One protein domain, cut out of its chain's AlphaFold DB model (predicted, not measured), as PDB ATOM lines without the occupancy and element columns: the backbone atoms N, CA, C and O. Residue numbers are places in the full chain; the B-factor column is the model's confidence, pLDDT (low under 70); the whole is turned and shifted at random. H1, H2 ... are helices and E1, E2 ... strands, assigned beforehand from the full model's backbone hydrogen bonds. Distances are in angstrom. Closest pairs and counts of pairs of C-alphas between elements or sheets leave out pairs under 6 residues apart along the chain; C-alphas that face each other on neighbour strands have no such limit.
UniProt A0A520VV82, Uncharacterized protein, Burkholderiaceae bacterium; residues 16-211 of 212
ATOM      1  N   ASN A  16     109.716 245.190 180.147       81.81
ATOM      2  CA  ASN A  16     108.917 246.246 180.727       81.81
ATOM      3  C   ASN A  16     108.748 245.970 182.219       81.81
ATOM      4  O   ASN A  16     108.390 244.860 182.645       81.81
ATOM      5  N   ILE A  17     109.002 247.000 183.010       86.12
ATOM      6  CA  ILE A  17     108.672 247.067 184.424       86.12
ATOM      7  C   ILE A  17     107.696 248.224 184.635       86.12
ATOM      8  O   ILE A  17     107.756 249.232 183.943       86.12
ATOM      9  N   VAL A  18     106.817 248.089 185.616       89.06
ATOM     10  CA  VAL A  18     105.927 249.152 186.073       89.06
ATOM     11  C   VAL A  18     106.493 249.686 187.374       89.06
ATOM     12  O   VAL A  18     106.570 248.952 188.366       89.06
ATOM     13  N   ILE A  19     106.876 250.955 187.397       91.56
ATOM     14  CA  ILE A  19     107.286 251.638 188.623       91.56
ATOM     15  C   ILE A  19     106.071 252.344 189.212       91.56
ATOM     16  O   ILE A  19     105.273 252.945 188.494       91.56
ATOM     17  N   LYS A  20     105.893 252.241 190.526       93.50
ATOM     18  CA  LYS A  20     104.756 252.836 191.230       93.50
ATOM     19  C   LYS A  20     105.235 253.821 192.269       93.50
ATOM     20  O   LYS A  20     106.104 253.489 193.070       93.50
ATOM     21  N   THR A  21     104.591 254.974 192.323       94.25
ATOM     22  CA  THR A  21     104.828 256.027 193.306       94.25
ATOM     23  C   THR A  21     103.542 256.277 194.078       94.25
ATOM     24  O   THR A  21     102.474 256.442 193.485       94.25
ATOM     25  N   VAL A  22     103.624 256.284 195.408       95.94
ATOM     26  CA  VAL A  22     102.494 256.662 196.264       95.94
ATOM     27  C   VAL A  22     102.571 258.152 196.569       95.94
ATOM     28  O   VAL A  22     103.556 258.619 197.144       95.94
ATOM     29  N   ALA A  23     101.509 258.876 196.215       95.31
ATOM     30  CA  ALA A  23     101.331 260.286 196.536       95.31
ATOM     31  C   ALA A  23     100.166 260.461 197.517       95.31
ATOM     32  O   ALA A  23      99.090 259.894 197.314       95.31
ATOM     33  N   HIS A  24     100.385 261.253 198.562       95.94
ATOM     34  CA  HIS A  24      99.343 261.731 199.465       95.94
ATOM     35  C   HIS A  24      99.103 263.211 199.195       95.94
ATOM     36  O   HIS A  24     100.051 263.995 199.186       95.94
ATOM     37  N   LEU A  25      97.851 263.572 198.950       95.44
ATOM     38  CA  LEU A  25      97.415 264.940 198.715       95.44
ATOM     39  C   LEU A  25      96.526 265.345 199.880       95.44
ATOM     40  O   LEU A  25      95.528 264.682 200.145       95.44
ATOM     41  N   GLU A  26      96.910 266.405 200.574       95.44
ATOM     42  CA  GLU A  26      96.156 266.988 201.679       95.44
ATOM     43  C   GLU A  26      95.546 268.315 201.226       95.44
ATOM     44  O   GLU A  26      96.259 269.154 200.679       95.44
ATOM     45  N   TYR A  27      94.239 268.495 201.414       94.75
ATOM     46  CA  TYR A  27      93.503 269.693 200.991       94.75
ATOM     47  C   TYR A  27      92.260 269.942 201.860       94.75
ATOM     48  O   TYR A  27      91.790 269.007 202.512       94.75
ATOM     49  N   PRO A  28      91.704 271.169 201.870       92.69
ATOM     50  CA  PRO A  28      90.525 271.502 202.671       92.69
ATOM     51  C   PRO A  28      89.297 270.649 202.323       92.69
ATOM     52  O   PRO A  28      89.081 270.278 201.170       92.69
ATOM     53  N   GLU A  29      88.457 270.332 203.304       89.81
ATOM     54  CA  GLU A  29      87.210 269.591 203.076       89.81
ATOM     55  C   GLU A  29      86.149 270.435 202.350       89.81
ATOM     56  O   GLU A  29      85.453 269.925 201.466       89.81
ATOM     57  N   GLU A  30      86.056 271.722 202.682       88.31
ATOM     58  CA  GLU A  30      85.150 272.671 202.035       88.31
ATOM     59  C   GLU A  30      85.624 272.994 200.608       88.31
ATOM     60  O   GLU A  30      86.792 273.304 200.381       88.31
ATOM     61  N   GLY A  31      84.722 272.900 199.625       83.94
ATOM     62  CA  GLY A  31      85.023 273.206 198.220       83.94
ATOM     63  C   GLY A  31      85.765 272.112 197.436       83.94
ATOM     64  O   GLY A  31      85.967 272.269 196.236       83.94
ATOM     65  N   SER A  32      86.114 270.978 198.057       85.19
ATOM     66  CA  SER A  32      86.947 269.929 197.434       85.19
ATOM     67  C   SER A  32      86.189 268.739 196.839       85.19
ATOM     68  O   SER A  32      86.754 267.666 196.641       85.19
ATOM     69  N   GLU A  33      84.902 268.894 196.538       84.00
ATOM     70  CA  GLU A  33      83.999 267.801 196.127       84.00
ATOM     71  C   GLU A  33      84.457 267.033 194.873       84.00
ATOM     72  O   GLU A  33      84.038 265.895 194.671       84.00
ATOM     73  N   ASN A  34      85.320 267.631 194.043       87.75
ATOM     74  CA  ASN A  34      85.783 267.053 192.777       87.75
ATOM     75  C   ASN A  34      87.310 267.010 192.621       87.75
ATOM     76  O   ASN A  34      87.796 266.747 191.519       87.75
ATOM     77  N   PHE A  35      88.076 267.268 193.681       92.19
ATOM     78  CA  PHE A  35      89.530 267.411 193.577       92.19
ATOM     79  C   PHE A  35      90.204 266.129 193.084       92.19
ATOM     80  O   PHE A  35      91.023 266.180 192.171       92.19
ATOM     81  N   GLU A  36      89.803 264.956 193.580       93.19
ATOM     82  CA  GLU A  36      90.406 263.691 193.156       93.19
ATOM     83  C   GLU A  36      90.203 263.416 191.669       93.19
ATOM     84  O   GLU A  36      91.114 262.938 190.989       93.19
ATOM     85  N   LYS A  37      89.012 263.746 191.163       91.50
ATOM     86  CA  LYS A  37      88.696 263.635 189.743       91.50
ATOM     87  C   LYS A  37      89.498 264.651 188.931       91.50
ATOM     88  O   LYS A  37      90.086 264.277 187.925       91.50
ATOM     89  N   MET A  38      89.580 265.897 189.394       91.50
ATOM     90  CA  MET A  38      90.362 266.955 188.753       91.50
ATOM     91  C   MET A  38      91.843 266.571 188.621       91.50
ATOM     92  O   MET A  38      92.417 266.725 187.543       91.50
ATOM     93  N   PHE A  39      92.458 266.021 189.676       91.62
ATOM     94  CA  PHE A  39      93.864 265.604 189.646       91.62
ATOM     95  C   PHE A  39      94.143 264.545 188.571       91.62
ATOM     96  O   PHE A  39      95.217 264.559 187.968       91.62
ATOM     97  N   ILE A  40      93.181 263.649 188.322       90.44
ATOM     98  CA  ILE A  40      93.273 262.602 187.298       90.44
ATOM     99  C   ILE A  40      92.976 263.174 185.908       90.44
ATOM    100  O   ILE A  40      93.801 263.032 185.008       90.44
ATOM    101  N   ASP A  41      91.831 263.836 185.734       89.62
ATOM    102  CA  ASP A  41      91.330 264.290 184.430       89.62
ATOM    103  C   ASP A  41      92.271 265.308 183.767       89.62
ATOM    104  O   ASP A  41      92.401 265.333 182.543       89.62
ATOM    105  N   HIS A  42      92.960 266.122 184.569       89.50
ATOM    106  CA  HIS A  42      93.923 267.114 184.089       89.50
ATOM    107  C   HIS A  42      95.379 266.634 184.131       89.50
ATOM    108  O   HIS A  42      96.285 267.413 183.835       89.50
ATOM    109  N   GLY A  43      95.632 265.373 184.499       88.12
ATOM    110  CA  GLY A  43      96.982 264.808 184.528       88.12
ATOM    111  C   GLY A  43      97.927 265.505 185.512       88.12
ATOM    112  O   GLY A  43      99.140 265.496 185.314       88.12
ATOM    113  N   LEU A  44      97.402 266.111 186.584       91.06
ATOM    114  CA  LEU A  44      98.204 266.854 187.568       91.06
ATOM    115  C   LEU A  44      99.148 265.937 188.364       91.06
ATOM    116  O   LEU A  44     100.131 266.397 188.943       91.06
ATOM    117  N   LEU A  45      98.865 264.633 188.354       90.69
ATOM    118  CA  LEU A  45      99.683 263.578 188.950       90.69
ATOM    119  C   LEU A  45     100.403 262.709 187.913       90.69
ATOM    120  O   LEU A  45     100.861 261.619 188.260       90.69
ATOM    121  N   ASN A  46     100.538 263.180 186.669       88.62
ATOM    122  CA  ASN A  46     101.352 262.513 185.654       88.62
ATOM    123  C   ASN A  46     102.841 262.736 185.949       88.62
ATOM    124  O   ASN A  46     103.521 263.496 185.260       88.62
ATOM    125  N   LEU A  47     103.320 262.134 187.040       88.19
ATOM    126  CA  LEU A  47     104.710 262.230 187.461       88.19
ATOM    127  C   LEU A  47     105.612 261.717 186.352       88.19
ATOM    128  O   LEU A  47     105.345 260.670 185.771       88.19
ATOM    129  N   GLN A  48     106.708 262.432 186.135       84.06
ATOM    130  CA  GLN A  48     107.749 262.038 185.203       84.06
ATOM    131  C   GLN A  48     109.004 261.710 186.012       84.06
ATOM    132  O   GLN A  48     109.689 262.619 186.485       84.06
ATOM    133  N   PRO A  49     109.275 260.419 186.257       85.75
ATOM    134  CA  PRO A  49     110.552 259.975 186.781       85.75
ATOM    135  C   PRO A  49     111.644 260.349 185.782       85.75
ATOM    136  O   PRO A  49     111.614 259.926 184.627       85.75
ATOM    137  N   GLU A  50     112.598 261.145 186.235       85.81
ATOM    138  CA  GLU A  50     113.745 261.593 185.459       85.81
ATOM    139  C   GLU A  50     115.016 261.023 186.089       85.81
ATOM    140  O   GLU A  50     115.167 261.082 187.319       85.81
ATOM    141  N   PRO A  51     115.950 260.484 185.289       86.56
ATOM    142  CA  PRO A  51     117.272 260.154 185.790       86.56
ATOM    143  C   PRO A  51     117.939 261.398 186.385       86.56
ATOM    144  O   PRO A  51     117.824 262.494 185.836       86.56
ATOM    145  N   LEU A  52     118.644 261.233 187.503       87.81
ATOM    146  CA  LEU A  52     119.524 262.275 188.024       87.81
ATOM    147  C   LEU A  52     120.557 262.648 186.962       87.81
ATOM    148  O   LEU A  52     121.024 261.779 186.228       87.81
ATOM    149  N   ASP A  53     120.925 263.927 186.913       87.31
ATOM    150  CA  ASP A  53     121.920 264.416 185.966       87.31
ATOM    151  C   ASP A  53     123.316 263.847 186.304       87.31
ATOM    152  O   ASP A  53     123.900 264.216 187.334       87.31
ATOM    153  N   PRO A  54     123.866 262.946 185.465       84.94
ATOM    154  CA  PRO A  54     125.150 262.315 185.734       84.94
ATOM    155  C   PRO A  54     126.316 263.308 185.668       84.94
ATOM    156  O   PRO A  54     127.319 263.099 186.354       84.94
ATOM    157  N   GLU A  55     126.205 264.387 184.884       88.38
ATOM    158  CA  GLU A  55     127.261 265.399 184.775       88.38
ATOM    159  C   GLU A  55     127.367 266.192 186.077       88.38
ATOM    160  O   GLU A  55     128.453 266.265 186.660       88.38
ATOM    161  N   SER A  56     126.232 266.670 186.597       89.62
ATOM    162  CA  SER A  56     126.159 267.329 187.906       89.62
ATOM    163  C   SER A  56     126.709 266.448 189.039       89.62
ATOM    164  O   SER A  56     127.503 266.916 189.857       89.62
ATOM    165  N   LEU A  57     126.351 265.156 189.071       89.62
ATOM    166  CA  LEU A  57     126.876 264.208 190.066       89.62
ATOM    167  C   LEU A  57     128.403 264.077 189.976       89.62
ATOM    168  O   LEU A  57     129.099 264.105 190.994       89.62
ATOM    169  N   LEU A  58     128.942 263.952 188.762       90.69
ATOM    170  CA  LEU A  58     130.378 263.809 188.534       90.69
ATOM    171  C   LEU A  58     131.155 265.081 188.902       90.69
ATOM    172  O   LEU A  58     132.268 264.998 189.429       90.69
ATOM    173  N   GLU A  59     130.600 266.260 188.621       93.00
ATOM    174  CA  GLU A  59     131.183 267.536 189.035       93.00
ATOM    175  C   GLU A  59     131.271 267.652 190.558       93.00
ATOM    176  O   GLU A  59     132.324 268.034 191.081       93.00
ATOM    177  N   GLU A  60     130.215 267.264 191.275       91.06
ATOM    178  CA  GLU A  60     130.187 267.290 192.738       91.06
ATOM    179  C   GLU A  60     131.189 266.297 193.344       91.06
ATOM    180  O   GLU A  60     131.960 266.667 194.234       91.06
ATOM    181  N   ILE A  61     131.271 265.075 192.803       90.69
ATOM    182  CA  ILE A  61     132.278 264.072 193.186       90.69
ATOM    183  C   ILE A  61     133.690 264.654 193.031       90.69
ATOM    184  O   ILE A  61     134.449 264.684 194.001       90.69
ATOM    185  N   LYS A  62     134.028 265.209 191.858       90.62
ATOM    186  CA  LYS A  62     135.345 265.829 191.596       90.62
ATOM    187  C   LYS A  62     135.638 267.004 192.527       90.62
ATOM    188  O   LYS A  62     136.792 267.264 192.874       90.62
ATOM    189  N   LEU A  63     134.613 267.766 192.902       90.25
ATOM    190  CA  LEU A  63     134.746 268.891 193.820       90.25
ATOM    191  C   LEU A  63     135.052 268.407 195.244       90.25
ATOM    192  O   LEU A  63     135.915 268.989 195.905       90.25
ATOM    193  N   LEU A  64     134.418 267.322 195.692       88.00
ATOM    194  CA  LEU A  64     134.704 266.677 196.975       88.00
ATOM    195  C   LEU A  64     136.090 266.012 196.995       88.00
ATOM    196  O   LEU A  64     136.809 266.171 197.980       88.00
ATOM    197  N   GLU A  65     136.530 265.373 195.904       85.75
ATOM    198  CA  GLU A  65     137.896 264.829 195.783       85.75
ATOM    199  C   GLU A  65     138.957 265.920 195.962       85.75
ATOM    200  O   GLU A  65     139.924 265.752 196.708       85.75
ATOM    201  N   LYS A  66     138.759 267.080 195.323       84.25
ATOM    202  CA  LYS A  66     139.661 268.238 195.451       84.25
ATOM    203  C   LYS A  66     139.669 268.820 196.866       84.25
ATOM    204  O   LYS A  66     140.706 269.312 197.310       84.25
ATOM    205  N   LYS A  67     138.533 268.759 197.569       77.69
ATOM    206  CA  LYS A  67     138.391 269.163 198.977       77.69
ATOM    207  C   LYS A  67     138.976 268.151 199.967       77.69
ATOM    208  O   LYS A  67     139.085 268.487 201.142       77.69
ATOM    209  N   GLY A  68     139.423 266.975 199.513       60.03
ATOM    210  CA  GLY A  68     139.974 265.865 200.308       60.03
ATOM    211  C   GLY A  68     141.228 266.151 201.155       60.03
ATOM    212  O   GLY A  68     141.915 265.218 201.556       60.03
ATOM    213  N   LYS A  69     141.545 267.423 201.433       53.38
ATOM    214  CA  LYS A  69     142.502 267.859 202.460       53.38
ATOM    215  C   LYS A  69     141.844 268.227 203.796       53.38
ATOM    216  O   LYS A  69     142.568 268.394 204.773       53.38
ATOM    217  N   GLU A  70     140.518 268.343 203.863       59.44
ATOM    218  CA  GLU A  70     139.787 268.544 205.120       59.44
ATOM    219  C   GLU A  70     139.150 267.221 205.559       59.44
ATOM    220  O   GLU A  70     138.246 266.688 204.924       59.44
ATOM    221  N   ASP A  71     139.681 266.661 206.644       63.16
ATOM    222  CA  ASP A  71     139.455 265.294 207.127       63.16
ATOM    223  C   ASP A  71     138.087 265.104 207.825       63.16
ATOM    224  O   ASP A  71     137.970 264.368 208.807       63.16
ATOM    225  N   SER A  72     137.034 265.796 207.373       77.56
ATOM    226  CA  SER A  72     135.720 265.692 208.011       77.56
ATOM    227  C   SER A  72     135.019 264.388 207.612       77.56
ATOM    228  O   SER A  72     134.980 263.986 206.444       77.56
ATOM    229  N   VAL A  73     134.465 263.696 208.608       83.12
ATOM    230  CA  VAL A  73     133.701 262.449 208.421       83.12
ATOM    231  C   VAL A  73     132.503 262.674 207.489       83.12
ATOM    232  O   VAL A  73     132.170 261.801 206.693       83.12
ATOM    233  N   GLU A  74     131.910 263.867 207.533       84.31
ATOM    234  CA  GLU A  74     130.763 264.266 206.713       84.31
ATOM    235  C   GLU A  74     131.099 264.341 205.218       84.31
ATOM    236  O   GLU A  74     130.354 263.807 204.398       84.31
ATOM    237  N   ILE A  75     132.249 264.925 204.851       83.62
ATOM    238  CA  ILE A  75     132.691 265.004 203.448       83.62
ATOM    239  C   ILE A  75     132.939 263.599 202.887       83.62
ATOM    240  O   ILE A  75     132.558 263.313 201.752       83.62
ATOM    241  N   LYS A  76     133.538 262.702 203.683       84.44
ATOM    242  CA  LYS A  76     133.780 261.305 203.279       84.44
ATOM    243  C   LYS A  76     132.476 260.532 203.073       84.44
ATOM    244  O   LYS A  76     132.372 259.770 202.112       84.44
ATOM    245  N   ASP A  77     131.490 260.738 203.942       88.06
ATOM    246  CA  ASP A  77     130.171 260.111 203.824       88.06
ATOM    247  C   ASP A  77     129.402 260.626 202.597       88.06
ATOM    248  O   ASP A  77     128.907 259.826 201.801       88.06
ATOM    249  N   GLN A  78     129.374 261.945 202.371       88.56
ATOM    250  CA  GLN A  78     128.752 262.540 201.181       88.56
ATOM    251  C   GLN A  78     129.419 262.043 199.894       88.56
ATOM    252  O   GLN A  78     128.728 261.622 198.966       88.56
ATOM    253  N   TYR A  79     130.752 262.023 199.858       89.31
ATOM    254  CA  TYR A  79     131.509 261.492 198.729       89.31
ATOM    255  C   TYR A  79     131.159 260.025 198.447       89.31
ATOM    256  O   TYR A  79     130.832 259.672 197.315       89.31
ATOM    257  N   SER A  80     131.160 259.172 199.479       89.38
ATOM    258  CA  SER A  80     130.806 257.757 199.332       89.38
ATOM    259  C   SER A  80     129.380 257.567 198.813       89.38
ATOM    260  O   SER A  80     129.147 256.674 198.000       89.38
ATOM    261  N   LYS A  81     128.427 258.389 199.267       91.06
ATOM    262  CA  LYS A  81     127.030 258.337 198.816       91.06
ATOM    263  C   LYS A  81     126.895 258.723 197.349       91.06
ATOM    264  O   LYS A  81     126.252 257.997 196.597       91.06
ATOM    265  N   LEU A  82     127.518 259.824 196.929       91.69
ATOM    266  CA  LEU A  82     127.474 260.265 195.533       91.69
ATOM    267  C   LEU A  82     128.145 259.255 194.604       91.69
ATOM    268  O   LEU A  82     127.602 258.948 193.546       91.69
ATOM    269  N   LEU A  83     129.267 258.668 195.025       91.31
ATOM    270  CA  LEU A  83     129.933 257.612 194.266       91.31
ATOM    271  C   LEU A  83     129.055 256.353 194.145       91.31
ATOM    272  O   LEU A  83     128.986 255.746 193.080       91.31
ATOM    273  N   GLU A  84     128.338 255.969 195.208       91.56
ATOM    274  CA  GLU A  84     127.370 254.863 195.157       91.56
ATOM    275  C   GLU A  84     126.217 255.154 194.180       91.56
ATOM    276  O   GLU A  84     125.800 254.250 193.449       91.56
ATOM    277  N   ILE A  85     125.711 256.393 194.143       92.00
ATOM    278  CA  ILE A  85     124.675 256.824 193.190       92.00
ATOM    279  C   ILE A  85     125.210 256.766 191.757       92.00
ATOM    280  O   ILE A  85     124.562 256.173 190.899       92.00
ATOM    281  N   PHE A  86     126.403 257.308 191.510       91.50
ATOM    282  CA  PHE A  86     127.028 257.313 190.188       91.50
ATOM    283  C   PHE A  86     127.250 255.891 189.654       91.50
ATOM    284  O   PHE A  86     126.802 255.568 188.559       91.50
ATOM    285  N   ASN A  87     127.811 254.990 190.467       90.62
ATOM    286  CA  ASN A  87     127.985 253.582 190.087       90.62
ATOM    287  C   ASN A  87     126.641 252.882 189.809       90.62
ATOM    288  O   ASN A  87     126.544 252.015 188.941       90.62
ATOM    289  N   SER A  88     125.591 253.245 190.555       91.19
ATOM    290  CA  SER A  88     124.237 252.725 190.327       91.19
ATOM    291  C   SER A  88     123.672 253.215 188.989       91.19
ATOM    292  O   SER A  88     123.002 252.454 188.290       91.19
ATOM    293  N   TYR A  89     123.957 254.467 188.624       89.12
ATOM    294  CA  TYR A  89     123.581 255.050 187.341       89.12
ATOM    295  C   TYR A  89     124.312 254.365 186.183       89.12
ATOM    296  O   TYR A  89     123.661 253.919 185.240       89.12
ATOM    297  N   GLU A  90     125.636 254.199 186.274       88.31
ATOM    298  CA  GLU A  90     126.428 253.482 185.262       88.31
ATOM    299  C   GLU A  90     125.918 252.055 185.060       88.31
ATOM    300  O   GLU A  90     125.721 251.621 183.930       88.31
ATOM    301  N   PHE A  91     125.624 251.333 186.145       89.50
ATOM    302  CA  PHE A  91     125.032 250.003 186.046       89.50
ATOM    303  C   PHE A  91     123.675 250.028 185.321       89.50
ATOM    304  O   PHE A  91     123.435 249.222 184.418       89.50
ATOM    305  N   ALA A  92     122.785 250.955 185.681       87.69
ATOM    306  CA  ALA A  92     121.472 251.066 185.053       87.69
ATOM    307  C   ALA A  92     121.559 251.436 183.560       87.69
ATOM    308  O   ALA A  92     120.826 250.866 182.750       87.69
ATOM    309  N   SER A  93     122.470 252.332 183.185       84.38
ATOM    310  CA  SER A  93     122.695 252.729 181.793       84.38
ATOM    311  C   SER A  93     123.385 251.619 180.996       84.38
ATOM    312  O   SER A  93     122.814 251.077 180.054       84.38
ATOM    313  N   GLU A  94     124.588 251.218 181.403       83.62
ATOM    314  CA  GLU A  94     125.470 250.364 180.601       83.62
ATOM    315  C   GLU A  94     125.092 248.883 180.677       83.62
ATOM    316  O   GLU A  94     125.187 248.158 179.687       83.62
ATOM    317  N   THR A  95     124.661 248.405 181.849       83.50
ATOM    318  CA  THR A  95     124.350 246.977 182.034       83.50
ATOM    319  C   THR A  95     122.896 246.674 181.713       83.50
ATOM    320  O   THR A  95     122.606 245.710 181.005       83.50
ATOM    321  N   LEU A  96     121.967 247.484 182.225       83.38
ATOM    322  CA  LEU A  96     120.541 247.248 182.007       83.38
ATOM    323  C   LEU A  96     120.030 247.887 180.709       83.38
ATOM    324  O   LEU A  96     119.041 247.405 180.155       83.38
ATOM    325  N   GLY A  97     120.681 248.933 180.187       80.19
ATOM    326  CA  GLY A  97     120.105 249.718 179.093       80.19
ATOM    327  C   GLY A  97     118.756 250.295 179.507       80.19
ATOM    328  O   GLY A  97     117.784 250.193 178.755       80.19
ATOM    329  N   LEU A  98     118.665 250.768 180.756       80.44
ATOM    330  CA  LEU A  98     117.433 251.288 181.329       80.44
ATOM    331  C   LEU A  98     117.005 252.528 180.546       80.44
ATOM    332  O   LEU A  98     117.741 253.508 180.458       80.44
ATOM    333  N   PHE A  99     115.793 252.481 180.015       72.50
ATOM    334  CA  PHE A  99     115.196 253.569 179.269       72.50
ATOM    335  C   PHE A  99     113.822 253.884 179.852       72.50
ATOM    336  O   PHE A  99     112.932 253.034 179.931       72.50
ATOM    337  N   ILE A 100     113.669 255.126 180.295       68.75
ATOM    338  CA  ILE A 100     112.426 255.621 180.871       68.75
ATOM    339  C   ILE A 100     111.724 256.383 179.769       68.75
ATOM    340  O   ILE A 100     112.126 257.496 179.435       68.75
ATOM    341  N   ASP A 101     110.704 255.758 179.198       59.12
ATOM    342  CA  ASP A 101     109.816 256.437 178.273       59.12
ATOM    343  C   ASP A 101     108.482 256.679 178.969       59.12
ATOM    344  O   ASP A 101     107.716 255.748 179.208       59.12
ATOM    345  N   ASN A 102     108.219 257.932 179.339       60.34
ATOM    346  CA  ASN A 102     107.029 258.327 180.094       60.34
ATOM    347  C   ASN A 102     105.788 258.449 179.186       60.34
ATOM    348  O   ASN A 102     105.043 259.425 179.286       60.34
ATOM    349  N   TYR A 103     105.560 257.491 178.278       54.88
ATOM    350  CA  TYR A 103     104.386 257.519 177.395       54.88
ATOM    351  C   TYR A 103     103.083 257.261 178.154       54.88
ATOM    352  O   TYR A 103     102.097 257.953 177.908       54.88
ATOM    353  N   ASP A 104     103.091 256.303 179.086       69.94
ATOM    354  CA  ASP A 104     101.905 255.845 179.810       69.94
ATOM    355  C   ASP A 104     102.082 256.073 181.319       69.94
ATOM    356  O   ASP A 104     102.555 255.215 182.067       69.94
ATOM    357  N   CYS A 105     101.703 257.270 181.777       82.19
ATOM    358  CA  CYS A 105     101.542 257.562 183.200       82.19
ATOM    359  C   CYS A 105     100.075 257.382 183.596       82.19
ATOM    360  O   CYS A 105      99.176 257.957 182.977       82.19
ATOM    361  N   LEU A 106      99.816 256.599 184.644       88.38
ATOM    362  CA  LEU A 106      98.464 256.339 185.127       88.38
ATOM    363  C   LEU A 106      98.355 256.581 186.629       88.38
ATOM    364  O   LEU A 106      98.757 255.747 187.446       88.38
ATOM    365  N   ALA A 107      97.734 257.700 186.994       91.75
ATOM    366  CA  ALA A 107      97.329 257.980 188.362       91.75
ATOM    367  C   ALA A 107      95.992 257.292 188.682       91.75
ATOM    368  O   ALA A 107      94.999 257.439 187.970       91.75
ATOM    369  N   LYS A 108      95.949 256.538 189.783       94.06
ATOM    370  CA  LYS A 108      94.726 255.926 190.318       94.06
ATOM    371  C   LYS A 108      94.509 256.352 191.755       94.06
ATOM    372  O   LYS A 108      95.345 256.070 192.616       94.06
ATOM    373  N   HIS A 109      93.356 256.956 192.013       95.94
ATOM    374  CA  HIS A 109      92.863 257.173 193.369       95.94
ATOM    375  C   HIS A 109      92.660 255.831 194.089       95.94
ATOM    376  O   HIS A 109      92.257 254.836 193.474       95.94
ATOM    377  N   LYS A 110      93.002 255.781 195.378       96.19
ATOM    378  CA  LYS A 110      92.837 254.589 196.220       96.19
ATOM    379  C   LYS A 110      91.859 254.790 197.351       96.19
ATOM    380  O   LYS A 110      91.000 253.941 197.557       96.19
ATOM    381  N   GLU A 111      92.041 255.862 198.098       95.81
ATOM    382  CA  GLU A 111      91.250 256.169 199.278       95.81
ATOM    383  C   GLU A 111      91.371 257.658 199.581       95.81
ATOM    384  O   GLU A 111      92.386 258.278 199.260       95.81
ATOM    385  N   THR A 112      90.335 258.206 200.207       95.31
ATOM    386  CA  THR A 112      90.362 259.524 200.837       95.31
ATOM    387  C   THR A 112      89.897 259.347 202.272       95.31
ATOM    388  O   THR A 112      88.898 258.669 202.521       95.31
ATOM    389  N   VAL A 113      90.625 259.939 203.212       94.56
ATOM    390  CA  VAL A 113      90.251 259.982 204.627       94.56
ATOM    391  C   VAL A 113      90.109 261.434 205.068       94.56
ATOM    392  O   VAL A 113      90.934 262.266 204.697       94.56
ATOM    393  N   SER A 114      89.080 261.743 205.854       91.62
ATOM    394  CA  SER A 114      88.939 263.063 206.477       91.62
ATOM    395  C   SER A 114      89.733 263.114 207.785       91.62
ATOM    396  O   SER A 114      89.712 262.166 208.573       91.62
ATOM    397  N   ASN A 115      90.441 264.216 208.017       87.94
ATOM    398  CA  ASN A 115      91.237 264.481 209.207       87.94
ATOM    399  C   ASN A 115      91.217 265.985 209.521       87.94
ATOM    400  O   ASN A 115      91.859 266.749 208.812       87.94
ATOM    401  N   ASN A 116      90.527 266.385 210.596       80.12
ATOM    402  CA  ASN A 116      90.492 267.763 211.115       80.12
ATOM    403  C   ASN A 116      90.304 268.838 210.023       80.12
ATOM    404  O   ASN A 116      91.242 269.569 209.719       80.12
ATOM    405  N   ASP A 117      89.108 268.902 209.429       88.50
ATOM    406  CA  ASP A 117      88.710 269.836 208.354       88.50
ATOM    407  C   ASP A 117      89.493 269.709 207.027       88.50
ATOM    408  O   ASP A 117      89.186 270.401 206.055       88.50
ATOM    409  N   ASN A 118      90.453 268.782 206.945       92.69
ATOM    410  CA  ASN A 118      91.165 268.425 205.723       92.69
ATOM    411  C   ASN A 118      90.765 267.027 205.238       92.69
ATOM    412  O   ASN A 118      90.406 266.136 206.011       92.69
ATOM    413  N   LYS A 119      90.915 266.796 203.938       94.50
ATOM    414  CA  LYS A 119      90.926 265.474 203.315       94.50
ATOM    415  C   LYS A 119      92.352 265.101 202.952       94.50
ATOM    416  O   LYS A 119      93.114 265.926 202.459       94.50
ATOM    417  N   VAL A 120      92.695 263.836 203.163       96.06
ATOM    418  CA  VAL A 120      93.951 263.236 202.715       96.06
ATOM    419  C   VAL A 120      93.617 262.143 201.710       96.06
ATOM    420  O   VAL A 120      93.132 261.072 202.083       96.06
ATOM    421  N   ALA A 121      93.869 262.412 200.433       96.19
ATOM    422  CA  ALA A 121      93.687 261.455 199.353       96.19
ATOM    423  C   ALA A 121      94.998 260.763 198.999       96.19
ATOM    424  O   ALA A 121      96.061 261.379 198.911       96.19
ATOM    425  N   LYS A 122      94.913 259.463 198.749       97.25
ATOM    426  CA  LYS A 122      96.037 258.626 198.352       97.25
ATOM    427  C   LYS A 122      95.891 258.197 196.906       97.25
ATOM    428  O   LYS A 122      94.876 257.618 196.510       97.25
ATOM    429  N   PHE A 123      96.957 258.395 196.147       96.62
ATOM    430  CA  PHE A 123      97.071 257.988 194.756       96.62
ATOM    431  C   PHE A 123      98.217 256.999 194.582       96.62
ATOM    432  O   PHE A 123      99.259 257.103 195.232       96.62
ATOM    433  N   ILE A 124      98.020 256.039 193.682       95.06
ATOM    434  CA  ILE A 124      99.103 255.231 193.121       95.06
ATOM    435  C   ILE A 124      99.300 255.679 191.687       95.06
ATOM    436  O   ILE A 124      98.388 255.558 190.871       95.06
ATOM    437  N   ILE A 125     100.495 256.170 191.405       93.06
ATOM    438  CA  ILE A 125     100.906 256.659 190.097       93.06
ATOM    439  C   ILE A 125     101.823 255.598 189.511       93.06
ATOM    440  O   ILE A 125     102.816 255.238 190.138       93.06
ATOM    441  N   ALA A 126     101.442 255.036 188.370       91.12
ATOM    442  CA  ALA A 126     102.204 254.006 187.679       91.12
ATOM    443  C   ALA A 126     102.860 254.595 186.429       91.12
ATOM    444  O   ALA A 126     102.188 255.300 185.682       91.12
ATOM    445  N   ASN A 127     104.136 254.279 186.213       88.00
ATOM    446  CA  ASN A 127     104.859 254.583 184.982       88.00
ATOM    447  C   ASN A 127     105.445 253.291 184.416       88.00
ATOM    448  O   ASN A 127     106.050 252.506 185.156       88.00
ATOM    449  N   ASP A 128     105.274 253.082 183.118       82.94
ATOM    450  CA  ASP A 128     105.910 251.985 182.400       82.94
ATOM    451  C   ASP A 128     107.355 252.354 182.035       82.94
ATOM    452  O   ASP A 128     107.644 253.441 181.549       82.94
ATOM    453  N   VAL A 129     108.288 251.441 182.297       81.56
ATOM    454  CA  VAL A 129     109.727 251.630 182.074       81.56
ATOM    455  C   VAL A 129     110.268 250.426 181.322       81.56
ATOM    456  O   VAL A 129     109.941 249.285 181.647       81.56
ATOM    457  N   SER A 130     111.115 250.668 180.324       79.31
ATOM    458  CA  SER A 130     111.672 249.621 179.467       79.31
ATOM    459  C   SER A 130     113.149 249.387 179.765       79.31
ATOM    460  O   SER A 130     113.939 250.315 179.909       79.31
ATOM    461  N   ILE A 131     113.554 248.124 179.815       78.50
ATOM    462  CA  ILE A 131     114.947 247.710 179.998       78.50
ATOM    463  C   ILE A 131     115.427 247.096 178.685       78.50
ATOM    464  O   ILE A 131     114.932 246.042 178.285       78.50
ATOM    465  N   GLY A 132     116.343 247.779 177.994       73.25
ATOM    466  CA  GLY A 132     116.718 247.478 176.609       73.25
ATOM    467  C   GLY A 132     117.839 246.460 176.420       73.25
ATOM    468  O   GLY A 132     117.892 245.822 175.369       73.25
ATOM    469  N   SER A 133     118.714 246.271 177.411       73.44
ATOM    470  CA  SER A 133     119.854 245.342 177.298       73.44
ATOM    471  C   SER A 133     119.534 243.926 177.788       73.44
ATOM    472  O   SER A 133     120.380 243.035 177.721       73.44
ATOM    473  N   ILE A 134     118.311 243.690 178.275       72.69
ATOM    474  CA  ILE A 134     117.906 242.425 178.889       72.69
ATOM    475  C   ILE A 134     116.915 241.679 177.994       72.69
ATOM    476  O   ILE A 134     115.830 242.161 177.689       72.69
ATOM    477  N   LEU A 135     117.278 240.449 177.619       67.94
ATOM    478  CA  LEU A 135     116.523 239.631 176.664       67.94
ATOM    479  C   LEU A 135     115.639 238.558 177.324       67.94
ATOM    480  O   LEU A 135     114.888 237.878 176.624       67.94
ATOM    481  N   SER A 136     115.740 238.367 178.643       71.38
ATOM    482  CA  SER A 136     114.929 237.418 179.419       71.38
ATOM    483  C   SER A 136     114.779 237.863 180.879       71.38
ATOM    484  O   SER A 136     115.631 238.569 181.413       71.38
ATOM    485  N   GLU A 137     113.729 237.398 181.560       74.12
ATOM    486  CA  GLU A 137     113.575 237.616 183.006       74.12
ATOM    487  C   GLU A 137     114.746 237.011 183.794       74.12
ATOM    488  O   GLU A 137     115.255 237.644 184.708       74.12
ATOM    489  N   SER A 138     115.260 235.838 183.405       78.56
ATOM    490  CA  SER A 138     116.419 235.232 184.078       78.56
ATOM    491  C   SER A 138     117.671 236.112 184.001       78.56
ATOM    492  O   SER A 138     118.333 236.318 185.010       78.56
ATOM    493  N   MET A 139     117.953 236.702 182.832       78.56
ATOM    494  CA  MET A 139     119.068 237.638 182.671       78.56
ATOM    495  C   MET A 139     118.895 238.875 183.550       78.56
ATOM    496  O   MET A 139     119.879 239.386 184.081       78.56
ATOM    497  N   LEU A 140     117.656 239.349 183.722       80.12
ATOM    498  CA  LEU A 140     117.354 240.446 184.636       80.12
ATOM    499  C   LEU A 140     117.765 240.081 186.065       80.12
ATOM    500  O   LEU A 140     118.497 240.831 186.706       80.12
ATOM    501  N   ILE A 141     117.306 238.919 186.534       81.12
ATOM    502  CA  ILE A 141     117.541 238.411 187.889       81.12
ATOM    503  C   ILE A 141     119.038 238.274 188.154       81.12
ATOM    504  O   ILE A 141     119.523 238.801 189.156       81.12
ATOM    505  N   ASP A 142     119.762 237.636 187.236       84.12
ATOM    506  CA  ASP A 142     121.207 237.427 187.341       84.12
ATOM    507  C   ASP A 142     121.957 238.769 187.388       84.12
ATOM    508  O   ASP A 142     122.870 238.958 188.195       84.12
ATOM    509  N   SER A 143     121.534 239.745 186.575       83.94
ATOM    510  CA  SER A 143     122.172 241.067 186.501       83.94
ATOM    511  C   SER A 143     122.066 241.845 187.813       83.94
ATOM    512  O   SER A 143     122.999 242.553 188.195       83.94
ATOM    513  N   ILE A 144     120.950 241.711 188.535       86.69
ATOM    514  CA  ILE A 144     120.723 242.429 189.795       86.69
ATOM    515  C   ILE A 144     120.979 241.579 191.047       86.69
ATOM    516  O   ILE A 144     120.807 242.076 192.158       86.69
ATOM    517  N   GLU A 145     121.415 240.324 190.915       84.94
ATOM    518  CA  GLU A 145     121.518 239.376 192.031       84.94
ATOM    519  C   GLU A 145     122.347 239.928 193.203       84.94
ATOM    520  O   GLU A 145     121.960 239.792 194.364       84.94
ATOM    521  N   LYS A 146     123.443 240.632 192.907       85.06
ATOM    522  CA  LYS A 146     124.369 241.177 193.913       85.06
ATOM    523  C   LYS A 146     123.902 242.484 194.568       85.06
ATOM    524  O   LYS A 146     124.554 242.958 195.497       85.06
ATOM    525  N   HIS A 147     122.803 243.078 194.105       86.81
ATOM    526  CA  HIS A 147     122.270 244.314 194.675       86.81
ATOM    527  C   HIS A 147     121.527 244.057 195.996       86.81
ATOM    528  O   HIS A 147     120.960 242.984 196.216       86.81
ATOM    529  N   LYS A 148     121.524 245.063 196.883       87.38
ATOM    530  CA  LYS A 148     120.809 245.031 198.171       87.38
ATOM    531  C   LYS A 148     119.298 244.871 197.952       87.38
ATOM    532  O   LYS A 148     118.742 245.538 197.087       87.38
ATOM    533  N   GLY A 149     118.653 244.046 198.778       89.31
ATOM    534  CA  GLY A 149     117.211 243.768 198.746       89.31
ATOM    535  C   GLY A 149     116.923 242.265 198.804       89.31
ATOM    536  O   GLY A 149     117.762 241.453 198.411       89.31
ATOM    537  N   ASN A 150     115.746 241.885 199.298       90.25
ATOM    538  CA  ASN A 150     115.359 240.484 199.487       90.25
ATOM    539  C   ASN A 150     114.689 239.893 198.244       90.25
ATOM    540  O   ASN A 150     114.801 238.698 197.983       90.25
ATOM    541  N   THR A 151     113.999 240.729 197.469       91.44
ATOM    542  CA  THR A 151     113.313 240.334 196.231       91.44
ATOM    543  C   THR A 151     113.864 241.099 195.033       91.44
ATOM    544  O   THR A 151     114.474 242.155 195.185       91.44
ATOM    545  N   ILE A 152     113.632 240.585 193.825       87.75
ATOM    546  CA  ILE A 152     113.992 241.259 192.566       87.75
ATOM    547  C   ILE A 152     113.352 242.649 192.492       87.75
ATOM    548  O   ILE A 152     114.017 243.630 192.170       87.75
ATOM    549  N   GLN A 153     112.078 242.746 192.863       90.81
ATOM    550  CA  GLN A 153     111.307 243.984 192.881       90.81
ATOM    551  C   GLN A 153     111.887 244.994 193.873       90.81
ATOM    552  O   GLN A 153     112.046 246.162 193.534       90.81
ATOM    553  N   GLU A 154     112.248 244.547 195.079       92.75
ATOM    554  CA  GLU A 154     112.870 245.401 196.097       92.75
ATOM    555  C   GLU A 154     114.257 245.888 195.656       92.75
ATOM    556  O   GLU A 154     114.586 247.060 195.826       92.75
ATOM    557  N   LYS A 155     115.052 245.023 195.018       92.88
ATOM    558  CA  LYS A 155     116.351 245.396 194.441       92.88
ATOM    559  C   LYS A 155     116.197 246.476 193.368       92.88
ATOM    560  O   LYS A 155     116.921 247.470 193.404       92.88
ATOM    561  N   PHE A 156     115.221 246.330 192.467       90.69
ATOM    562  CA  PHE A 156     114.887 247.370 191.490       90.69
ATOM    563  C   PHE A 156     114.399 248.650 192.153       90.69
ATOM    564  O   PHE A 156     114.854 249.729 191.795       90.69
ATOM    565  N   GLN A 157     113.516 248.549 193.140       93.31
ATOM    566  CA  GLN A 157     113.030 249.707 193.878       93.31
ATOM    567  C   GLN A 157     114.188 250.488 194.512       93.31
ATOM    568  O   GLN A 157     114.221 251.713 194.412       93.31
ATOM    569  N   ILE A 158     115.142 249.807 195.153       92.88
ATOM    570  CA  ILE A 158     116.315 250.443 195.769       92.88
ATOM    571  C   ILE A 158     117.201 251.090 194.701       92.88
ATOM    572  O   ILE A 158     117.614 252.234 194.876       92.88
ATOM    573  N   LEU A 159     117.485 250.383 193.602       92.50
ATOM    574  CA  LEU A 159     118.286 250.904 192.493       92.50
ATOM    575  C   LEU A 159     117.654 252.167 191.895       92.50
ATOM    576  O   LEU A 159     118.303 253.204 191.809       92.50
ATOM    577  N   LEU A 160     116.373 252.094 191.536       92.06
ATOM    578  CA  LEU A 160     115.651 253.178 190.878       92.06
ATOM    579  C   LEU A 160     115.465 254.385 191.804       92.06
ATOM    580  O   LEU A 160     115.646 255.511 191.364       92.06
ATOM    581  N   ASN A 161     115.203 254.188 193.102       92.31
ATOM    582  CA  ASN A 161     115.134 255.313 194.045       92.31
ATOM    583  C   ASN A 161     116.444 256.103 194.157       92.31
ATOM    584  O   ASN A 161     116.396 257.280 194.503       92.31
ATOM    585  N   LYS A 162     117.598 255.468 193.912       91.69
ATOM    586  CA  LYS A 162     118.897 256.153 193.956       91.69
ATOM    587  C   LYS A 162     119.143 257.019 192.732       91.69
ATOM    588  O   LYS A 162     119.782 258.053 192.861       91.69
ATOM    589  N   ILE A 163     118.703 256.558 191.564       90.69
ATOM    590  CA  ILE A 163     119.074 257.157 190.277       90.69
ATOM    591  C   ILE A 163     117.960 258.000 189.667       90.69
ATOM    592  O   ILE A 163     118.226 258.723 188.716       90.69
ATOM    593  N   LEU A 164     116.730 257.900 190.177       90.06
ATOM    594  CA  LEU A 164     115.585 258.662 189.692       90.06
ATOM    595  C   LEU A 164     115.202 259.757 190.671       90.06
ATOM    596  O   LEU A 164     115.180 259.552 191.886       90.06
ATOM    597  N   SER A 165     114.799 260.888 190.110       88.88
ATOM    598  CA  SER A 165     114.046 261.932 190.787       88.88
ATOM    599  C   SER A 165     112.658 262.035 190.166       88.88
ATOM    600  O   SER A 165     112.507 261.895 188.957       88.88
ATOM    601  N   CYS A 166     111.637 262.267 190.985       85.06
ATOM    602  CA  CYS A 166     110.284 262.516 190.499       85.06
ATOM    603  C   CYS A 166     109.890 263.944 190.857       85.06
ATOM    604  O   CYS A 166     109.875 264.308 192.035       85.06
ATOM    605  N   LYS A 167     109.546 264.746 189.849       81.12
ATOM    606  CA  LYS A 167     109.012 266.097 190.042       81.12
ATOM    607  C   LYS A 167     107.522 266.128 189.731       81.12
ATOM    608  O   LYS A 167     107.027 265.360 188.906       81.12
ATOM    609  N   LEU A 168     106.810 267.017 190.417       84.88
ATOM    610  CA  LEU A 168     105.414 267.305 190.105       84.88
ATOM    611  C   LEU A 168     105.351 268.137 188.818       84.88
ATOM    612  O   LEU A 168     106.124 269.089 188.703       84.88
ATOM    613  N   PRO A 169     104.446 267.818 187.878       83.75
ATOM    614  CA  PRO A 169     104.373 268.525 186.602       83.75
ATOM    615  C   PRO A 169     103.877 269.970 186.755       83.75
ATOM    616  O   PRO A 169     104.396 270.858 186.092       83.75
ATOM    617  N   ASN A 170     102.912 270.217 187.650       82.56
ATOM    618  CA  ASN A 170     102.277 271.528 187.834       82.56
ATOM    619  C   ASN A 170     102.228 271.920 189.323       82.56
ATOM    620  O   ASN A 170     101.153 271.888 189.927       82.56
ATOM    621  N   PRO A 171     103.370 272.251 189.954       85.00
ATOM    622  CA  PRO A 171     103.405 272.593 191.376       85.00
ATOM    623  C   PRO A 171     102.570 273.842 191.712       85.00
ATOM    624  O   PRO A 171     101.987 273.900 192.790       85.00
ATOM    625  N   ASP A 172     102.459 274.800 190.788       87.88
ATOM    626  CA  ASP A 172     101.727 276.056 191.009       87.88
ATOM    627  C   ASP A 172     100.225 275.830 191.210       87.88
ATOM    628  O   ASP A 172      99.648 276.380 192.143       87.88
ATOM    629  N   THR A 173      99.612 274.939 190.425       87.25
ATOM    630  CA  THR A 173      98.187 274.591 190.558       87.25
ATOM    631  C   THR A 173      97.867 274.004 191.933       87.25
ATOM    632  O   THR A 173      96.831 274.305 192.513       87.25
ATOM    633  N   PHE A 174      98.763 273.185 192.490       90.50
ATOM    634  CA  PHE A 174      98.573 272.655 193.842       90.50
ATOM    635  C   PHE A 174      98.677 273.758 194.898       90.50
ATOM    636  O   PHE A 174      97.890 273.775 195.841       90.50
ATOM    637  N   ASN A 175      99.604 274.703 194.725       89.00
ATOM    638  CA  ASN A 175      99.764 275.824 195.646       89.00
ATOM    639  C   ASN A 175      98.550 276.768 195.629       89.00
ATOM    640  O   ASN A 175      98.099 277.182 196.694       89.00
ATOM    641  N   GLU A 176      98.015 277.088 194.447       88.88
ATOM    642  CA  GLU A 176      96.832 277.947 194.281       88.88
ATOM    643  C   GLU A 176      95.594 277.368 194.982       88.88
ATOM    644  O   GLU A 176      94.857 278.096 195.645       88.88
ATOM    645  N   GLU A 177      95.418 276.047 194.911       87.56
ATOM    646  CA  GLU A 177      94.286 275.323 195.505       87.56
ATOM    647  C   GLU A 177      94.526 274.898 196.971       87.56
ATOM    648  O   GLU A 177      93.738 274.145 197.546       87.56
ATOM    649  N   ASN A 178      95.613 275.364 197.604       90.69
ATOM    650  CA  ASN A 178      96.034 274.979 198.961       90.69
ATOM    651  C   ASN A 178      96.164 273.454 199.162       90.69
ATOM    652  O   ASN A 178      95.852 272.919 200.228       90.69
ATOM    653  N   VAL A 179      96.640 272.749 198.136       93.31
ATOM    654  CA  VAL A 179      96.865 271.303 198.145       93.31
ATOM    655  C   VAL A 179      98.327 271.013 198.477       93.31
ATOM    656  O   VAL A 179      99.241 271.364 197.732       93.31
ATOM    657  N   VAL A 180      98.571 270.291 199.567       93.88
ATOM    658  CA  VAL A 180      99.909 269.821 199.937       93.88
ATOM    659  C   VAL A 180     100.131 268.425 199.369       93.88
ATOM    660  O   VAL A 180      99.470 267.465 199.764       93.88
ATOM    661  N   VAL A 181     101.109 268.289 198.475       93.44
ATOM    662  CA  VAL A 181     101.472 267.002 197.868       93.44
ATOM    663  C   VAL A 181     102.694 266.404 198.564       93.44
ATOM    664  O   VAL A 181     103.739 267.043 198.676       93.44
ATOM    665  N   ARG A 182     102.592 265.148 199.007       94.19
ATOM    666  CA  ARG A 182     103.693 264.386 199.612       94.19
ATOM    667  C   ARG A 182     103.891 263.062 198.887       94.19
ATOM    668  O   ARG A 182     103.039 262.176 198.948       94.19
ATOM    669  N   LEU A 183     105.044 262.906 198.245       92.81
ATOM    670  CA  LEU A 183     105.476 261.626 197.686       92.81
ATOM    671  C   LEU A 183     106.120 260.786 198.794       92.81
ATOM    672  O   LEU A 183     106.959 261.290 199.538       92.81
ATOM    673  N   LEU A 184     105.740 259.511 198.918       90.81
ATOM    674  CA  LEU A 184     106.341 258.614 199.916       90.81
ATOM    675  C   LEU A 184     107.812 258.297 199.588       90.81
ATOM    676  O   LEU A 184     108.642 258.164 200.482       90.81
ATOM    677  N   SER A 185     108.114 258.161 198.300       90.81
ATOM    678  CA  SER A 185     109.443 257.947 197.721       90.81
ATOM    679  C   SER A 185     109.379 258.224 196.216       90.81
ATOM    680  O   SER A 185     108.281 258.352 195.675       90.81
ATOM    681  N   ASN A 186     110.517 258.270 195.516       89.81
ATOM    682  CA  ASN A 186     110.510 258.369 194.049       89.81
ATOM    683  C   ASN A 186     109.878 257.112 193.427       89.81
ATOM    684  O   ASN A 186     109.049 257.214 192.527       89.81
ATOM    685  N   VAL A 187     110.198 255.934 193.974       91.94
ATOM    686  CA  VAL A 187     109.632 254.628 193.616       91.94
ATOM    687  C   VAL A 187     109.216 253.887 194.888       91.94
ATOM    688  O   VAL A 187     110.031 253.576 195.758       91.94
ATOM    689  N   THR A 188     107.930 253.611 195.048       93.50
ATOM    690  CA  THR A 188     107.369 252.878 196.194       93.50
ATOM    691  C   THR A 188     107.305 251.376 195.943       93.50
ATOM    692  O   THR A 188     107.449 250.598 196.881       93.50
ATOM    693  N   SER A 189     107.106 250.952 194.696       92.94
ATOM    694  CA  SER A 189     107.218 249.544 194.313       92.94
ATOM    695  C   SER A 189     107.500 249.382 192.824       92.94
ATOM    696  O   SER A 189     107.332 250.316 192.039       92.94
ATOM    697  N   VAL A 190     107.951 248.186 192.452       91.81
ATOM    698  CA  VAL A 190     108.245 247.801 191.070       91.81
ATOM    699  C   VAL A 190     107.542 246.486 190.766       91.81
ATOM    700  O   VAL A 190     107.558 245.563 191.579       91.81
ATOM    701  N   GLU A 191     106.941 246.385 189.588       90.50
ATOM    702  CA  GLU A 191     106.370 245.149 189.058       90.50
ATOM    703  C   GLU A 191     107.022 244.819 187.721       90.50
ATOM    704  O   GLU A 191     107.219 245.697 186.896       90.50
ATOM    705  N   ILE A 192     107.346 243.550 187.482       85.88
ATOM    706  CA  ILE A 192     107.765 243.100 186.151       85.88
ATOM    707  C   ILE A 192     106.490 242.813 185.358       85.88
ATOM    708  O   ILE A 192     105.627 242.062 185.825       85.88
ATOM    709  N   ALA A 193     106.345 243.425 184.184       79.94
ATOM    710  CA  ALA A 193     105.156 243.245 183.365       79.94
ATOM    711  C   ALA A 193     105.006 241.772 182.946       79.94
ATOM    712  O   ALA A 193     105.941 241.138 182.459       79.94
ATOM    713  N   LYS A 194     103.806 241.213 183.123       68.81
ATOM    714  CA  LYS A 194     103.523 239.809 182.770       68.81
ATOM    715  C   LYS A 194     103.517 239.571 181.261       68.81
ATOM    716  O   LYS A 194     103.858 238.482 180.814       68.81
ATOM    717  N   ASP A 195     103.171 240.603 180.495       62.53
ATOM    718  CA  ASP A 195     103.051 240.553 179.036       62.53
ATOM    719  C   ASP A 195     104.354 240.929 178.321       62.53
ATOM    720  O   ASP A 195     104.331 241.313 177.149       62.53
ATOM    721  N   ASN A 196     105.497 240.813 179.007       62.25
ATOM    722  CA  ASN A 196     106.804 240.965 178.385       62.25
ATOM    723  C   ASN A 196     106.924 239.985 177.218       62.25
ATOM    724  O   ASN A 196     107.125 238.780 177.387       62.25
ATOM    725  N   LYS A 197     106.762 240.510 175.998       51.16
ATOM    726  CA  LYS A 197     106.959 239.765 174.757       51.16
ATOM    727  C   LYS A 197     108.458 239.612 174.553       51.16
ATOM    728  O   LYS A 197     109.044 240.257 173.690       51.16
ATOM    729  N   PHE A 198     109.073 238.730 175.337       50.34
ATOM    730  CA  PHE A 198     110.377 238.184 175.004       50.34
ATOM    731  C   PHE A 198     110.258 237.625 173.596       50.34
ATOM    732  O   PHE A 198     109.438 236.736 173.332       50.34
ATOM    733  N   ILE A 199     110.979 238.225 172.654       44.44
ATOM    734  CA  ILE A 199     110.881 237.818 171.265       44.44
ATOM    735  C   ILE A 199     111.305 236.346 171.231       44.44
ATOM    736  O   ILE A 199     112.462 236.010 171.474       44.44
ATOM    737  N   LYS A 200     110.358 235.460 170.899       41.44
ATOM    738  CA  LYS A 200     110.529 234.005 170.714       41.44
ATOM    739  C   LYS A 200     111.550 233.629 169.617       41.44
ATOM    740  O   LYS A 200     111.561 232.494 169.154       41.44
ATOM    741  N   PHE A 201     112.397 234.557 169.171       43.34
ATOM    742  CA  PHE A 201     113.408 234.333 168.144       43.34
ATOM    743  C   PHE A 201     114.578 233.490 168.662       43.34
ATOM    744  O   PHE A 201     115.025 232.593 167.952       43.34
ATOM    745  N   ALA A 202     115.038 233.693 169.903       44.19
ATOM    746  CA  ALA A 202     116.197 232.954 170.415       44.19
ATOM    747  C   ALA A 202     115.925 231.441 170.570       44.19
ATOM    748  O   ALA A 202     116.794 230.616 170.283       44.19
ATOM    749  N   GLU A 203     114.704 231.053 170.955       40.81
ATOM    750  CA  GLU A 203     114.321 229.637 171.041       40.81
ATOM    751  C   GLU A 203     114.011 229.009 169.674       40.81
ATOM    752  O   GLU A 203     114.257 227.817 169.471       40.81
ATOM    753  N   GLN A 204     113.510 229.789 168.709       40.97
ATOM    754  CA  GLN A 204     113.247 229.288 167.357       40.97
ATOM    755  C   GLN A 204     114.537 229.005 166.576       40.97
ATOM    756  O   GLN A 204     114.595 227.988 165.885       40.97
ATOM    757  N   VAL A 205     115.590 229.813 166.746       48.66
ATOM    758  CA  VAL A 205     116.893 229.568 166.095       48.66
ATOM    759  C   VAL A 205     117.584 228.328 166.682       48.66
ATOM    760  O   VAL A 205     118.012 227.458 165.924       48.66
ATOM    761  N   LYS A 206     117.569 228.138 168.012       45.16
ATOM    762  CA  LYS A 206     118.104 226.911 168.648       45.16
ATOM    763  C   LYS A 206     117.403 225.625 168.192       45.16
ATOM    764  O   LYS A 206     118.026 224.565 168.146       45.16
ATOM    765  N   ASN A 207     116.112 225.695 167.866       44.88
ATOM    766  CA  ASN A 207     115.355 224.540 167.374       44.88
ATOM    767  C   ASN A 207     115.506 224.299 165.863       44.88
ATOM    768  O   ASN A 207     115.217 223.191 165.409       44.88
ATOM    769  N   GLN A 208     115.972 225.285 165.092       48.56
ATOM    770  CA  GLN A 208     116.340 225.097 163.685       48.56
ATOM    771  C   GLN A 208     117.739 224.487 163.533       48.56
ATOM    772  O   GLN A 208     117.916 223.601 162.700       48.56
ATOM    773  N   GLU A 209     118.696 224.852 164.390       46.38
ATOM    774  CA  GLU A 209     120.038 224.242 164.393       46.38
ATOM    775  C   GLU A 209     120.030 222.772 164.836       46.38
ATOM    776  O   GLU A 209     120.838 221.982 164.368       46.38
ATOM    777  N   LYS A 210     119.081 222.356 165.686       46.19
ATOM    778  CA  LYS A 210     118.900 220.937 166.058       46.19
ATOM    779  C   LYS A 210     118.162 220.096 165.010       46.19
ATOM    780  O   LYS A 210     118.009 218.891 165.204       46.19
ATOM    781  N   ARG A 211     117.641 220.721 163.952       43.00
ATOM    782  CA  ARG A 211     116.884 220.069 162.869       43.00
ATOM    783  C   ARG A 211     117.555 220.210 161.498       43.00
ATOM    784  O   ARG A 211     116.928 219.836 160.509       43.00
TER     785      ARG A 211
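AT A GLANCE: This is residues 16 to 211 of the 212 residues of an uncharacterized protein of Burkholderiaceae bacterium (UniProt A0A520VV82). A long, twisted sheet, with E1, E4 and E3 side by side and short E6 and E7 along the other side of E1, forms one part; the helical hairpin H2-H3 reaches away from it, with residues 69 to 74 sticking out at its tip. H5 packs over E1 and E7 on one face of the sheet and H1 is on the opposite face, while residues 203 to 211, of which 203 to 209 belong to H7, stand free on a tail. The printed part has 196 residues with seven helices and seven strands, in the order E1 H1 E2 H2 H3 E3 E4 H4 H5 E5 H6 E6 E7 H7, and its class is mixed. The branched sheet and the small pair E2-E5 are antiparallel. The whole is loose, with a radius of gyration of the C-alphas of 20.9 A, and flat, spanning 70 by 60 by 28 A.

HOW THE PARTS SIT: E1, residues 16 to 28, has E4, residues 118 to 131, on one side, with N 21 and O 125 2.8 A apart. On its other side are E7, residues 189 to 192, with N 18 and O 191 2.7 A apart, and E6, residues 180 to 183, with N 24 and O 182 2.8 A apart. E3, residues 105 to 115, forms a hairpin with E4, with N 108 and O 124 2.8 A apart. H1, residues 35 to 41, is on this sheet at a height of 7.5 A; its closest C-alphas to E3 are those of Ile 40 and Ala 107, 6.2 A. E2, residues 48 to 51, pairs with E5, residues 164 to 167, with N 50 and O 165 2.8 A apart. H2, residues 54 to 67, and H3, residues 73 to 95, are a hairpin and touch at a shallow tilt of 31 degrees, closest at the C-alphas of Ile 61 and Tyr 79, 6.2 A. H5, residues 152 to 163, is on the opposite face from H1, over E1 and E7; its closest C-alphas to E7 are those of Gln 153 and Val 190, 5.2 A. With residues 159 to 163 alone it touches H3, closest at the C-alphas of Ile 163 and Tyr 89, 5.8 A. H4, residues 137 to 144, touches H5, closest at the C-alphas of Ile 141 and Ile 152, 6.5 A. H6, residues 171 to 176, only grazes the sheet, and H7, residues 201 to 209, touches no helix. In H1 to H7 every O i to N i+4 pair is within hydrogen-bond range.

IN THESE COORDINATES: E1 begins at C-alpha 16, (108.917, 246.246, 180.727), and is 38.2 A long. H3 is 32.0 A, E4 40.7 A and E3 28.8 A, bending by 51 degrees at residue 111. H7 ends at C-alpha 209, (120.038, 224.242, 164.393).

THE WHOLE: The C-alphas farthest apart are those of Asp 117 and Arg 211, 73.1 A. The printed part has no cut, and no link is long. The mean pLDDT of the printed part is 83.3; it is under 70 at residues 68 to 71, 100 to 104, 135 and 194 to 211.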